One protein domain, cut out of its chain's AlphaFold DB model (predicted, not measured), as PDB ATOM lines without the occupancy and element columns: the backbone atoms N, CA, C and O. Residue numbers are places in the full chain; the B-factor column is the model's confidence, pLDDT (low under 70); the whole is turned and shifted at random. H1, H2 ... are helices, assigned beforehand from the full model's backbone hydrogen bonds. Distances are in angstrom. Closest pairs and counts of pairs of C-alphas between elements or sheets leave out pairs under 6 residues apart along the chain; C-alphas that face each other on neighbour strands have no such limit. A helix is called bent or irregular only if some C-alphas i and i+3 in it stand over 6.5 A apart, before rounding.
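AT A GLANCE: This is residues 3 to 83 of the 141 residues of the protein "AcrB/AcrD/AcrF family protein" of Escherichia coli (UniProt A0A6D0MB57). Little regular structure is present: an open, winding chain has two separate helices, H1 and H2, towards opposite ends of its longest axis, with a long link between them. Residues 3 to 18 run out and the chain folds back into H1; the link then winds across to residue 62, where the chain folds back into H2. The 81 printed residues are all helix by class, with under half in named elements and no named strand. The whole is only just loose, close to extended, with a radius of gyration of the C-alphas of 17.6 A and spans of 49 by 36 by 24 A.

IN THESE COORDINATES: H1, residues 19 to 31, begins at C-alpha (119.069, 128.702, 116.423) and is 18.0 A long. H2, residues 65 to 80, is 20.2 A long and ends at C-alpha (104.338, 134.914, 133.367).

HOW THE PARTS SIT: H1 and H2 are apart. H2 has a kink of 31 degrees near residue 72 and is only just irregular, C-alphas 74 and 77 being 6.52 A apart. O i to N i+4 pairs within hydrogen-bond range number 8 of 9 in H1 and 9 of 12 in H2.

THE WHOLE: The C-alphas farthest apart, of Gly 16 and Gly 62, are 51.2 A apart. The printed part has no cut. The link from H1 to H2, 33 residues, is long. Residues 48 to 56 stand free; pLDDT is under 70 at residue 49.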
ATOM      1  N   LEU A   3     127.881 118.312 137.913       85.62
ATOM      2  CA  LEU A   3     127.561 118.590 139.308       85.62
ATOM      3  C   LEU A   3     126.866 117.356 139.889       85.62
ATOM      4  O   LEU A   3     126.340 116.515 139.155       85.62
ATOM      5  N   PHE A   4     126.836 117.240 141.214       85.12
ATOM      6  CA  PHE A   4     126.096 116.162 141.863       85.12
ATOM      7  C   PHE A   4     124.617 116.206 141.440       85.12
ATOM      8  O   PHE A   4     123.935 117.202 141.671       85.12
ATOM      9  N   GLY A   5     124.144 115.145 140.779       83.12
ATOM     10  CA  GLY A   5     122.769 115.036 140.283       83.12
ATOM     11  C   GLY A   5     122.446 115.821 139.002       83.12
ATOM     12  O   GLY A   5     121.295 115.789 138.575       83.12
ATOM     13  N   LEU A   6     123.411 116.501 138.366       87.81
ATOM     14  CA  LEU A   6     123.161 117.306 137.164       87.81
ATOM     15  C   LEU A   6     124.353 117.311 136.199       87.81
ATOM     16  O   LEU A   6     125.467 117.689 136.554       87.81
ATOM     17  N   SER A   7     124.091 116.989 134.932       89.62
ATOM     18  CA  SER A   7     125.045 117.177 133.835       89.62
ATOM     19  C   SER A   7     124.549 118.275 132.902       89.62
ATOM     20  O   SER A   7     123.454 118.180 132.355       89.62
ATOM     21  N   VAL A   8     125.358 119.320 132.715       89.50
ATOM     22  CA  VAL A   8     125.065 120.436 131.806       89.50
ATOM     23  C   VAL A   8     126.053 120.408 130.649       89.50
ATOM     24  O   VAL A   8     127.263 120.574 130.847       89.50
ATOM     25  N   VAL A   9     125.539 120.242 129.433       88.94
ATOM     26  CA  VAL A   9     126.323 120.289 128.194       88.94
ATOM     27  C   VAL A   9     125.962 121.561 127.436       88.94
ATOM     28  O   VAL A   9     124.795 121.811 127.154       88.94
ATOM     29  N   THR A  10     126.966 122.371 127.106       89.25
ATOM     30  CA  THR A  10     126.783 123.622 126.362       89.25
ATOM     31  C   THR A  10     127.371 123.464 124.971       89.25
ATOM     32  O   THR A  10     128.569 123.223 124.829       89.25
ATOM     33  N   LEU A  11     126.533 123.620 123.951       86.94
ATOM     34  CA  LEU A  11     126.944 123.596 122.552       86.94
ATOM     35  C   LEU A  11     127.080 125.029 122.046       86.94
ATOM     36  O   LEU A  11     126.175 125.840 122.221       86.94
ATOM     37  N   LYS A  12     128.220 125.337 121.427       88.56
ATOM     38  CA  LYS A  12     128.477 126.636 120.804       88.56
ATOM     39  C   LYS A  12     128.509 126.455 119.295       88.56
ATOM     40  O   LYS A  12     129.265 125.626 118.792       88.56
ATOM     41  N   PHE A  13     127.691 127.225 118.593       89.12
ATOM     42  CA  PHE A  13     127.596 127.195 117.137       89.12
ATOM     43  C   PHE A  13     128.346 128.374 116.520       89.12
ATOM     44  O   PHE A  13     128.692 129.335 117.209       89.12
ATOM     45  N   LYS A  14     128.617 128.285 115.215       92.56
ATOM     46  CA  LYS A  14     129.191 129.402 114.459       92.56
ATOM     47  C   LYS A  14     128.190 130.556 114.399       92.56
ATOM     48  O   LYS A  14     126.981 130.324 114.350       92.56
ATOM     49  N   GLU A  15     128.699 131.779 114.357       87.19
ATOM     50  CA  GLU A  15     127.883 132.975 114.159       87.19
ATOM     51  C   GLU A  15     127.042 132.870 112.874       87.19
ATOM     52  O   GLU A  15     127.482 132.291 111.879       87.19
ATOM     53  N   GLY A  16     125.801 133.363 112.918       88.69
ATOM     54  CA  GLY A  16     124.838 133.249 111.815       88.69
ATOM     55  C   GLY A  16     124.143 131.886 111.689       88.69
ATOM     56  O   GLY A  16     123.318 131.709 110.794       88.69
ATOM     57  N   THR A  17     124.431 130.918 112.570       91.31
ATOM     58  CA  THR A  17     123.672 129.657 112.614       91.31
ATOM     59  C   THR A  17     122.237 129.922 113.077       91.31
ATOM     60  O   THR A  17     122.018 130.546 114.111       91.31
ATOM     61  N   ASP A  18     121.261 129.395 112.339       90.69
ATOM     62  CA  ASP A  18     119.843 129.421 112.710       90.69
ATOM     63  C   ASP A  18     119.613 128.614 114.004       90.69
ATOM     64  O   ASP A  18     119.743 127.383 114.008       90.69
ATOM     65  N   SER A  19     119.292 129.315 115.103       87.31
ATOM     66  CA  SER A  19     119.069 128.702 116.423       87.31
ATOM     67  C   SER A  19     117.963 127.653 116.372       87.31
ATOM     68  O   SER A  19     118.130 126.543 116.880       87.31
ATOM     69  N   PHE A  20     116.858 127.951 115.686       89.44
ATOM     70  CA  PHE A  20     115.713 127.054 115.608       89.44
ATOM     71  C   PHE A  20     116.096 125.731 114.938       89.44
ATOM     72  O   PHE A  20     115.844 124.658 115.491       89.44
ATOM     73  N   LYS A  21     116.787 125.782 113.793       92.25
ATOM     74  CA  LYS A  21     117.261 124.571 113.099       92.25
ATOM     75  C   LYS A  21     118.298 123.803 113.911       92.25
ATOM     76  O   LYS A  21     118.237 122.576 113.973       92.25
ATOM     77  N   ALA A  22     119.245 124.501 114.540       92.00
ATOM     78  CA  ALA A  22     120.260 123.864 115.375       92.00
ATOM     79  C   ALA A  22     119.623 123.104 116.551       92.00
ATOM     80  O   ALA A  22     119.956 121.941 116.791       92.00
ATOM     81  N   ARG A  23     118.657 123.731 117.232       91.75
ATOM     82  CA  ARG A  23     117.899 123.134 118.338       91.75
ATOM     83  C   ARG A  23     117.040 121.961 117.873       91.75
ATOM     84  O   ARG A  23     117.083 120.915 118.512       91.75
ATOM     85  N   GLN A  24     116.336 122.098 116.746       92.50
ATOM     86  CA  GLN A  24     115.513 121.033 116.158       92.50
ATOM     87  C   GLN A  24     116.340 119.800 115.767       92.50
ATOM     88  O   GLN A  24     115.892 118.664 115.929       92.50
ATOM     89  N   ASN A  25     117.549 119.997 115.242       92.44
ATOM     90  CA  ASN A  25     118.451 118.891 114.927       92.44
ATOM     91  C   ASN A  25     118.989 118.250 116.208       92.44
ATOM     92  O   ASN A  25     118.993 117.028 116.343       92.44
ATOM     93  N   PHE A  26     119.404 119.062 117.182       92.19
ATOM     94  CA  PHE A  26     119.927 118.540 118.438       92.19
ATOM     95  C   PHE A  26     118.872 117.781 119.250       92.19
ATOM     96  O   PHE A  26     119.190 116.736 119.810       92.19
ATOM     97  N   SER A  27     117.616 118.237 119.275       92.25
ATOM     98  CA  SER A  27     116.536 117.526 119.966       92.25
ATOM     99  C   SER A  27     116.301 116.128 119.395       92.25
ATOM    100  O   SER A  27     115.989 115.213 120.152       92.25
ATOM    101  N   GLN A  28     116.504 115.933 118.087       91.38
ATOM    102  CA  GLN A  28     116.419 114.609 117.458       91.38
ATOM    103  C   GLN A  28     117.545 113.689 117.938       91.38
ATOM    104  O   GLN A  28     117.284 112.558 118.344       91.38
ATOM    105  N   TYR A  29     118.787 114.181 117.966       91.44
ATOM    106  CA  TYR A  29     119.909 113.403 118.493       91.44
ATOM    107  C   TYR A  29     119.745 113.092 119.980       91.44
ATOM    108  O   TYR A  29     119.979 111.957 120.397       91.44
ATOM    109  N   LEU A  30     119.295 114.070 120.768       91.81
ATOM    110  CA  LEU A  30     119.075 113.913 122.201       91.81
ATOM    111  C   LEU A  30     118.008 112.855 122.504       91.81
ATOM    112  O   LEU A  30     118.192 112.068 123.428       91.81
ATOM    113  N   ALA A  31     116.940 112.797 121.704       88.81
ATOM    114  CA  ALA A  31     115.896 111.782 121.834       88.81
ATOM    115  C   ALA A  31     116.405 110.357 121.542       88.81
ATOM    116  O   ALA A  31     115.889 109.396 122.104       88.81
ATOM    117  N   SER A  32     117.427 110.215 120.691       89.62
ATOM    118  CA  SER A  32     118.074 108.928 120.386       89.62
ATOM    119  C   SER A  32     119.246 108.569 121.310       89.62
ATOM    120  O   SER A  32     119.875 107.524 121.133       89.62
ATOM    121  N   ALA A  33     119.587 109.434 122.267       90.38
ATOM    122  CA  ALA A  33     120.746 109.231 123.123       90.38
ATOM    123  C   ALA A  33     120.515 108.070 124.102       90.38
ATOM    124  O   ALA A  33     119.469 107.968 124.741       90.38
ATOM    125  N   ASN A  34     121.527 107.217 124.264       92.44
ATOM    126  CA  ASN A  34     121.497 106.166 125.272       92.44
ATOM    127  C   ASN A  34     121.806 106.769 126.650       92.44
ATOM    128  O   ASN A  34     122.932 107.209 126.898       92.44
ATOM    129  N   LEU A  35     120.802 106.808 127.525       91.12
ATOM    130  CA  LEU A  35     120.898 107.352 128.876       91.12
ATOM    131  C   LEU A  35     120.646 106.248 129.913       91.12
ATOM    132  O   LEU A  35     119.845 105.347 129.660       91.12
ATOM    133  N   PRO A  36     121.293 106.310 131.092       91.19
ATOM    134  CA  PRO A  36     121.005 105.384 132.180       91.19
ATOM    135  C   PRO A  36     119.524 105.397 132.572       91.19
ATOM    136  O   PRO A  36     118.854 106.430 132.494       91.19
ATOM    137  N   THR A  37     119.027 104.261 133.059       90.19
ATOM    138  CA  THR A  37     117.643 104.124 133.518       90.19
ATOM    139  C   THR A  37     117.279 105.216 134.525       90.19
ATOM    140  O   THR A  37     117.989 105.432 135.505       90.19
ATOM    141  N   GLY A  38     116.153 105.893 134.287       86.00
ATOM    142  CA  GLY A  38     115.643 106.960 135.152       86.00
ATOM    143  C   GLY A  38     116.209 108.355 134.863       86.00
ATOM    144  O   GLY A  38     115.690 109.327 135.407       86.00
ATOM    145  N   VAL A  39     117.210 108.493 133.987       89.69
ATOM    146  CA  VAL A  39     117.714 109.804 133.558       89.69
ATOM    147  C   VAL A  39     116.841 110.346 132.431       89.69
ATOM    148  O   VAL A  39     116.664 109.700 131.402       89.69
ATOM    149  N   GLN A  40     116.320 111.557 132.620       88.00
ATOM    150  CA  GLN A  40     115.587 112.298 131.599       88.00
ATOM    151  C   GLN A  40     116.453 113.454 131.107       88.00
ATOM    152  O   GLN A  40     116.970 114.236 131.907       88.00
ATOM    153  N   SER A  41     116.623 113.563 129.793       90.19
ATOM    154  CA  SER A  41     117.290 114.702 129.173       90.19
ATOM    155  C   SER A  41     116.268 115.734 128.709       90.19
ATOM    156  O   SER A  41     115.146 115.413 128.325       90.19
ATOM    157  N   SER A  42     116.657 117.003 128.752       88.19
ATOM    158  CA  SER A  42     115.854 118.097 128.214       88.19
ATOM    159  C   SER A  42     116.763 119.185 127.660       88.19
ATOM    160  O   SER A  42     117.943 119.272 128.010       88.19
ATOM    161  N   LEU A  43     116.215 119.991 126.754       89.69
ATOM    162  CA  LEU A  43     116.897 121.151 126.207       89.69
ATOM    163  C   LEU A  43     116.426 122.398 126.954       89.69
ATOM    164  O   LEU A  43     115.223 122.646 127.033       89.69
ATOM    165  N   SER A  44     117.368 123.193 127.459       86.56
ATOM    166  CA  SER A  44     117.053 124.476 128.088       86.56
ATOM    167  C   SER A  44     116.301 125.403 127.121       86.56
ATOM    168  O   SER A  44     116.503 125.295 125.903       86.56
ATOM    169  N   PRO A  45     115.466 126.326 127.630       83.31
ATOM    170  CA  PRO A  45     114.777 127.331 126.822       83.31
ATOM    171  C   PRO A  45     115.720 128.074 125.874       83.31
ATOM    172  O   PRO A  45     116.927 128.155 126.115       83.31
ATOM    173  N   ASP A  46     115.175 128.594 124.777       79.56
ATOM    174  CA  ASP A  46     115.960 129.405 123.850       79.56
ATOM    175  C   ASP A  46     116.171 130.800 124.450       79.56
ATOM    176  O   ASP A  46     115.251 131.612 124.498       79.56
ATOM    177  N   SER A  47     117.362 131.032 124.999       74.12
ATOM    178  CA  SER A  47     117.766 132.288 125.630       74.12
ATOM    179  C   SER A  47     119.261 132.491 125.430       74.12
ATOM    180  O   SER A  47     120.043 131.540 125.512       74.12
ATOM    181  N   ASP A  48     119.664 133.739 125.221       71.06
ATOM    182  CA  ASP A  48     121.065 134.144 125.227       71.06
ATOM    183  C   ASP A  48     121.525 134.566 126.637       71.06
ATOM    184  O   ASP A  48     120.769 134.502 127.612       71.06
ATOM    185  N   ALA A  49     122.791 134.976 126.753       68.88
ATOM    186  CA  ALA A  49     123.383 135.438 128.011       68.88
ATOM    187  C   ALA A  49     122.781 136.762 128.527       68.88
ATOM    188  O   ALA A  49     123.029 137.133 129.671       68.88
ATOM    189  N   THR A  50     122.008 137.466 127.698       77.06
ATOM    190  CA  THR A  50     121.322 138.722 128.021       77.06
ATOM    191  C   THR A  50     119.821 138.540 128.265       77.06
ATOM    192  O   THR A  50     119.131 139.514 128.548       77.06
ATOM    193  N   GLY A  51     119.309 137.306 128.203       82.31
ATOM    194  CA  GLY A  51     117.879 137.007 128.287       82.31
ATOM    195  C   GLY A  51     117.242 137.165 129.674       82.31
ATOM    196  O   GLY A  51     116.021 137.081 129.792       82.31
ATOM    197  N   GLU A  52     118.022 137.414 130.733       88.25
ATOM    198  CA  GLU A  52     117.460 137.765 132.044       88.25
ATOM    199  C   GLU A  52     117.004 139.232 132.044       88.25
ATOM    200  O   GLU A  52     117.800 140.150 132.227       88.25
ATOM    201  N   ILE A  53     115.700 139.448 131.855       90.44
ATOM    202  CA  ILE A  53     115.098 140.792 131.792       90.44
ATOM    203  C   ILE A  53     114.525 141.281 133.127       90.44
ATOM    204  O   ILE A  53     114.318 142.479 133.313       90.44
ATOM    205  N   MET A  54     114.222 140.369 134.054       91.44
ATOM    206  CA  MET A  54     113.584 140.700 135.325       91.44
ATOM    207  C   MET A  54     113.939 139.677 136.399       91.44
ATOM    208  O   MET A  54     113.913 138.470 136.162       91.44
ATOM    209  N   ARG A  55     114.167 140.177 137.614       94.38
ATOM    210  CA  ARG A  55     114.292 139.375 138.827       94.38
ATOM    211  C   ARG A  55     113.355 139.925 139.894       94.38
ATOM    212  O   ARG A  55     113.305 141.132 140.113       94.38
ATOM    213  N   PHE A  56     112.628 139.041 140.566       94.81
ATOM    214  CA  PHE A  56     111.716 139.401 141.646       94.81
ATOM    215  C   PHE A  56     111.823 138.405 142.802       94.81
ATOM    216  O   PHE A  56     112.425 137.338 142.672       94.81
ATOM    217  N   ARG A  57     111.239 138.772 143.943       94.94
ATOM    218  CA  ARG A  57     111.084 137.908 145.115       94.94
ATOM    219  C   ARG A  57     109.631 137.921 145.566       94.94
ATOM    220  O   ARG A  57     108.954 138.930 145.392       94.94
ATOM    221  N   LEU A  58     109.182 136.820 146.152       94.31
ATOM    222  CA  LEU A  58     107.880 136.752 146.806       94.31
ATOM    223  C   LEU A  58     108.052 136.941 148.303       94.31
ATOM    224  O   LEU A  58     108.886 136.279 148.919       94.31
ATOM    225  N   GLU A  59     107.243 137.826 148.868       94.44
ATOM    226  CA  GLU A  59     107.184 138.094 150.300       94.44
ATOM    227  C   GLU A  59     105.732 137.989 150.753       94.44
ATOM    228  O   GLU A  59     104.823 138.413 150.041       94.44
ATOM    229  N   GLY A  60     105.519 137.392 151.920       92.19
ATOM    230  CA  GLY A  60     104.199 137.261 152.521       92.19
ATOM    231  C   GLY A  60     104.326 137.223 154.036       92.19
ATOM    232  O   GLY A  60     105.019 136.362 154.580       92.19
ATOM    233  N   ASP A  61     103.661 138.154 154.711       93.25
ATOM    234  CA  ASP A  61     103.698 138.251 156.168       93.25
ATOM    235  C   ASP A  61     103.006 137.042 156.802       93.25
ATOM    236  O   ASP A  61     101.831 136.770 156.560       93.25
ATOM    237  N   GLY A  62     103.756 136.285 157.606       92.94
ATOM    238  CA  GLY A  62     103.259 135.069 158.255       92.94
ATOM    239  C   GLY A  62     103.033 133.877 157.315       92.94
ATOM    240  O   GLY A  62     102.493 132.865 157.759       92.94
ATOM    241  N   VAL A  63     103.447 133.961 156.045       94.69
ATOM    242  CA  VAL A  63     103.303 132.871 155.069       94.69
ATOM    243  C   VAL A  63     104.567 132.017 155.044       94.69
ATOM    244  O   VAL A  63     105.688 132.525 154.984       94.69
ATOM    245  N   ASP A  64     104.404 130.697 155.076       94.31
ATOM    246  CA  ASP A  64     105.535 129.780 155.028       94.31
ATOM    247  C   ASP A  64     106.152 129.675 153.618       94.31
ATOM    248  O   ASP A  64     105.498 129.858 152.586       94.31
ATOM    249  N   LEU A  65     107.442 129.321 153.566       94.38
ATOM    250  CA  LEU A  65     108.192 129.208 152.310       94.38
ATOM    251  C   LEU A  65     107.642 128.144 151.351       94.38
ATOM    252  O   LEU A  65     107.859 128.262 150.145       94.38
ATOM    253  N   THR A  66     106.974 127.103 151.853       95.38
ATOM    254  CA  THR A  66     106.389 126.054 151.008       95.38
ATOM    255  C   THR A  66     105.156 126.587 150.286       95.38
ATOM    256  O   THR A  66     104.985 126.340 149.091       95.38
ATOM    257  N   THR A  67     104.327 127.371 150.976       95.19
ATOM    258  CA  THR A  67     103.170 128.054 150.385       95.19
ATOM    259  C   THR A  67     103.607 129.087 149.346       95.19
ATOM    260  O   THR A  67     103.121 129.046 148.216       95.19
ATOM    261  N   LEU A  68     104.590 129.943 149.662       95.94
ATOM    262  CA  LEU A  68     105.128 130.914 148.696       95.94
ATOM    263  C   LEU A  68     105.725 130.228 147.460       95.94
ATOM    264  O   LEU A  68     105.468 130.655 146.336       95.94
ATOM    265  N   LYS A  69     106.481 129.137 147.644       95.50
ATOM    266  CA  LYS A  69     107.040 128.364 146.524       95.50
ATOM    267  C   LYS A  69     105.952 127.696 145.684       95.50
ATOM    268  O   LYS A  69     106.054 127.685 144.462       95.50
ATOM    269  N   SER A  70     104.904 127.181 146.322       95.06
ATOM    270  CA  SER A  70     103.764 126.593 145.612       95.06
ATOM    271  C   SER A  70     103.068 127.642 144.741       95.06
ATOM    272  O   SER A  70     102.825 127.389 143.566       95.06
ATOM    273  N   TYR A  71     102.828 128.841 145.274       95.12
ATOM    274  CA  TYR A  71     102.235 129.940 144.506       95.12
ATOM    275  C   TYR A  71     103.143 130.402 143.353       95.12
ATOM    276  O   TYR A  71     102.684 130.613 142.230       95.12
ATOM    277  N   GLN A  72     104.459 130.482 143.591       95.75
ATOM    278  CA  GLN A  72     105.439 130.759 142.539       95.75
ATOM    279  C   GLN A  72     105.338 129.758 141.381       95.75
ATOM    280  O   GLN A  72     105.333 130.159 140.219       95.75
ATOM    281  N   ASP A  73     105.276 128.462 141.685       94.00
ATOM    282  CA  ASP A  73     105.359 127.404 140.677       94.00
ATOM    283  C   ASP A  73     104.045 127.183 139.929       94.00
ATOM    284  O   ASP A  73     104.047 126.958 138.715       94.00
ATOM    285  N   TYR A  74     102.922 127.225 140.646       94.19
ATOM    286  CA  TYR A  74     101.628 126.838 140.096       94.19
ATOM    287  C   TYR A  74     100.812 128.005 139.550       94.19
ATOM    288  O   TYR A  74     100.023 127.758 138.635       94.19
ATOM    289  N   ASP A  75     101.049 129.230 140.027       94.88
ATOM    290  CA  ASP A  75     100.300 130.421 139.620       94.88
ATOM    291  C   ASP A  75     101.195 131.412 138.868       94.88
ATOM    292  O   ASP A  75     101.020 131.623 137.664       94.88
ATOM    293  N   ILE A  76     102.206 131.979 139.536       95.31
ATOM    294  CA  ILE A  76     103.006 133.082 138.975       95.31
ATOM    295  C   ILE A  76     103.812 132.634 137.757       95.31
ATOM    296  O   ILE A  76     103.750 133.278 136.711       95.31
ATOM    297  N   SER A  77     104.547 131.524 137.861       94.38
ATOM    298  CA  SER A  77     105.359 131.007 136.755       94.38
ATOM    299  C   SER A  77     104.498 130.712 135.525       94.38
ATOM    300  O   SER A  77     104.856 131.095 134.412       94.38
ATOM    301  N   LYS A  78     103.310 130.120 135.711       94.00
ATOM    302  CA  LYS A  78     102.382 129.849 134.603       94.00
ATOM    303  C   LYS A  78     101.816 131.123 133.983       94.00
ATOM    304  O   LYS A  78     101.717 131.196 132.759       94.00
ATOM    305  N   GLY A  79     101.457 132.106 134.809       95.81
ATOM    306  CA  GLY A  79     100.952 133.398 134.346       95.81
ATOM    307  C   GLY A  79     102.003 134.172 133.551       95.81
ATOM    308  O   GLY A  79     101.729 134.638 132.450       95.81
ATOM    309  N   LEU A  80     103.237 134.238 134.053       95.00
ATOM    310  CA  LEU A  80     104.338 134.914 133.367       95.00
ATOM    311  C   LEU A  80     104.714 134.228 132.047       95.00
ATOM    312  O   LEU A  80     104.962 134.916 131.064       95.00
ATOM    313  N   LYS A  81     104.680 132.891 131.982       92.62
ATOM    314  CA  LYS A  81     104.913 132.141 130.733       92.62
ATOM    315  C   LYS A  81     103.835 132.352 129.663       92.62
ATOM    316  O   LYS A  81     104.065 131.996 128.513       92.62
ATOM    317  N   HIS A  82     102.672 132.910 130.007       94.56
ATOM    318  CA  HIS A  82     101.669 133.310 129.011       94.56
ATOM    319  C   HIS A  82     101.989 134.654 128.347       94.56
ATOM    320  O   HIS A  82     101.407 134.977 127.312       94.56
ATOM    321  N   VAL A  83     102.890 135.454 128.923       94.94
ATOM    322  CA  VAL A  83     103.271 136.746 128.351       94.94
ATOM    323  C   VAL A  83     104.138 136.516 127.116       94.94
ATOM    324  O   VAL A  83     105.137 135.797 127.154       94.94
TER     325      VAL A  83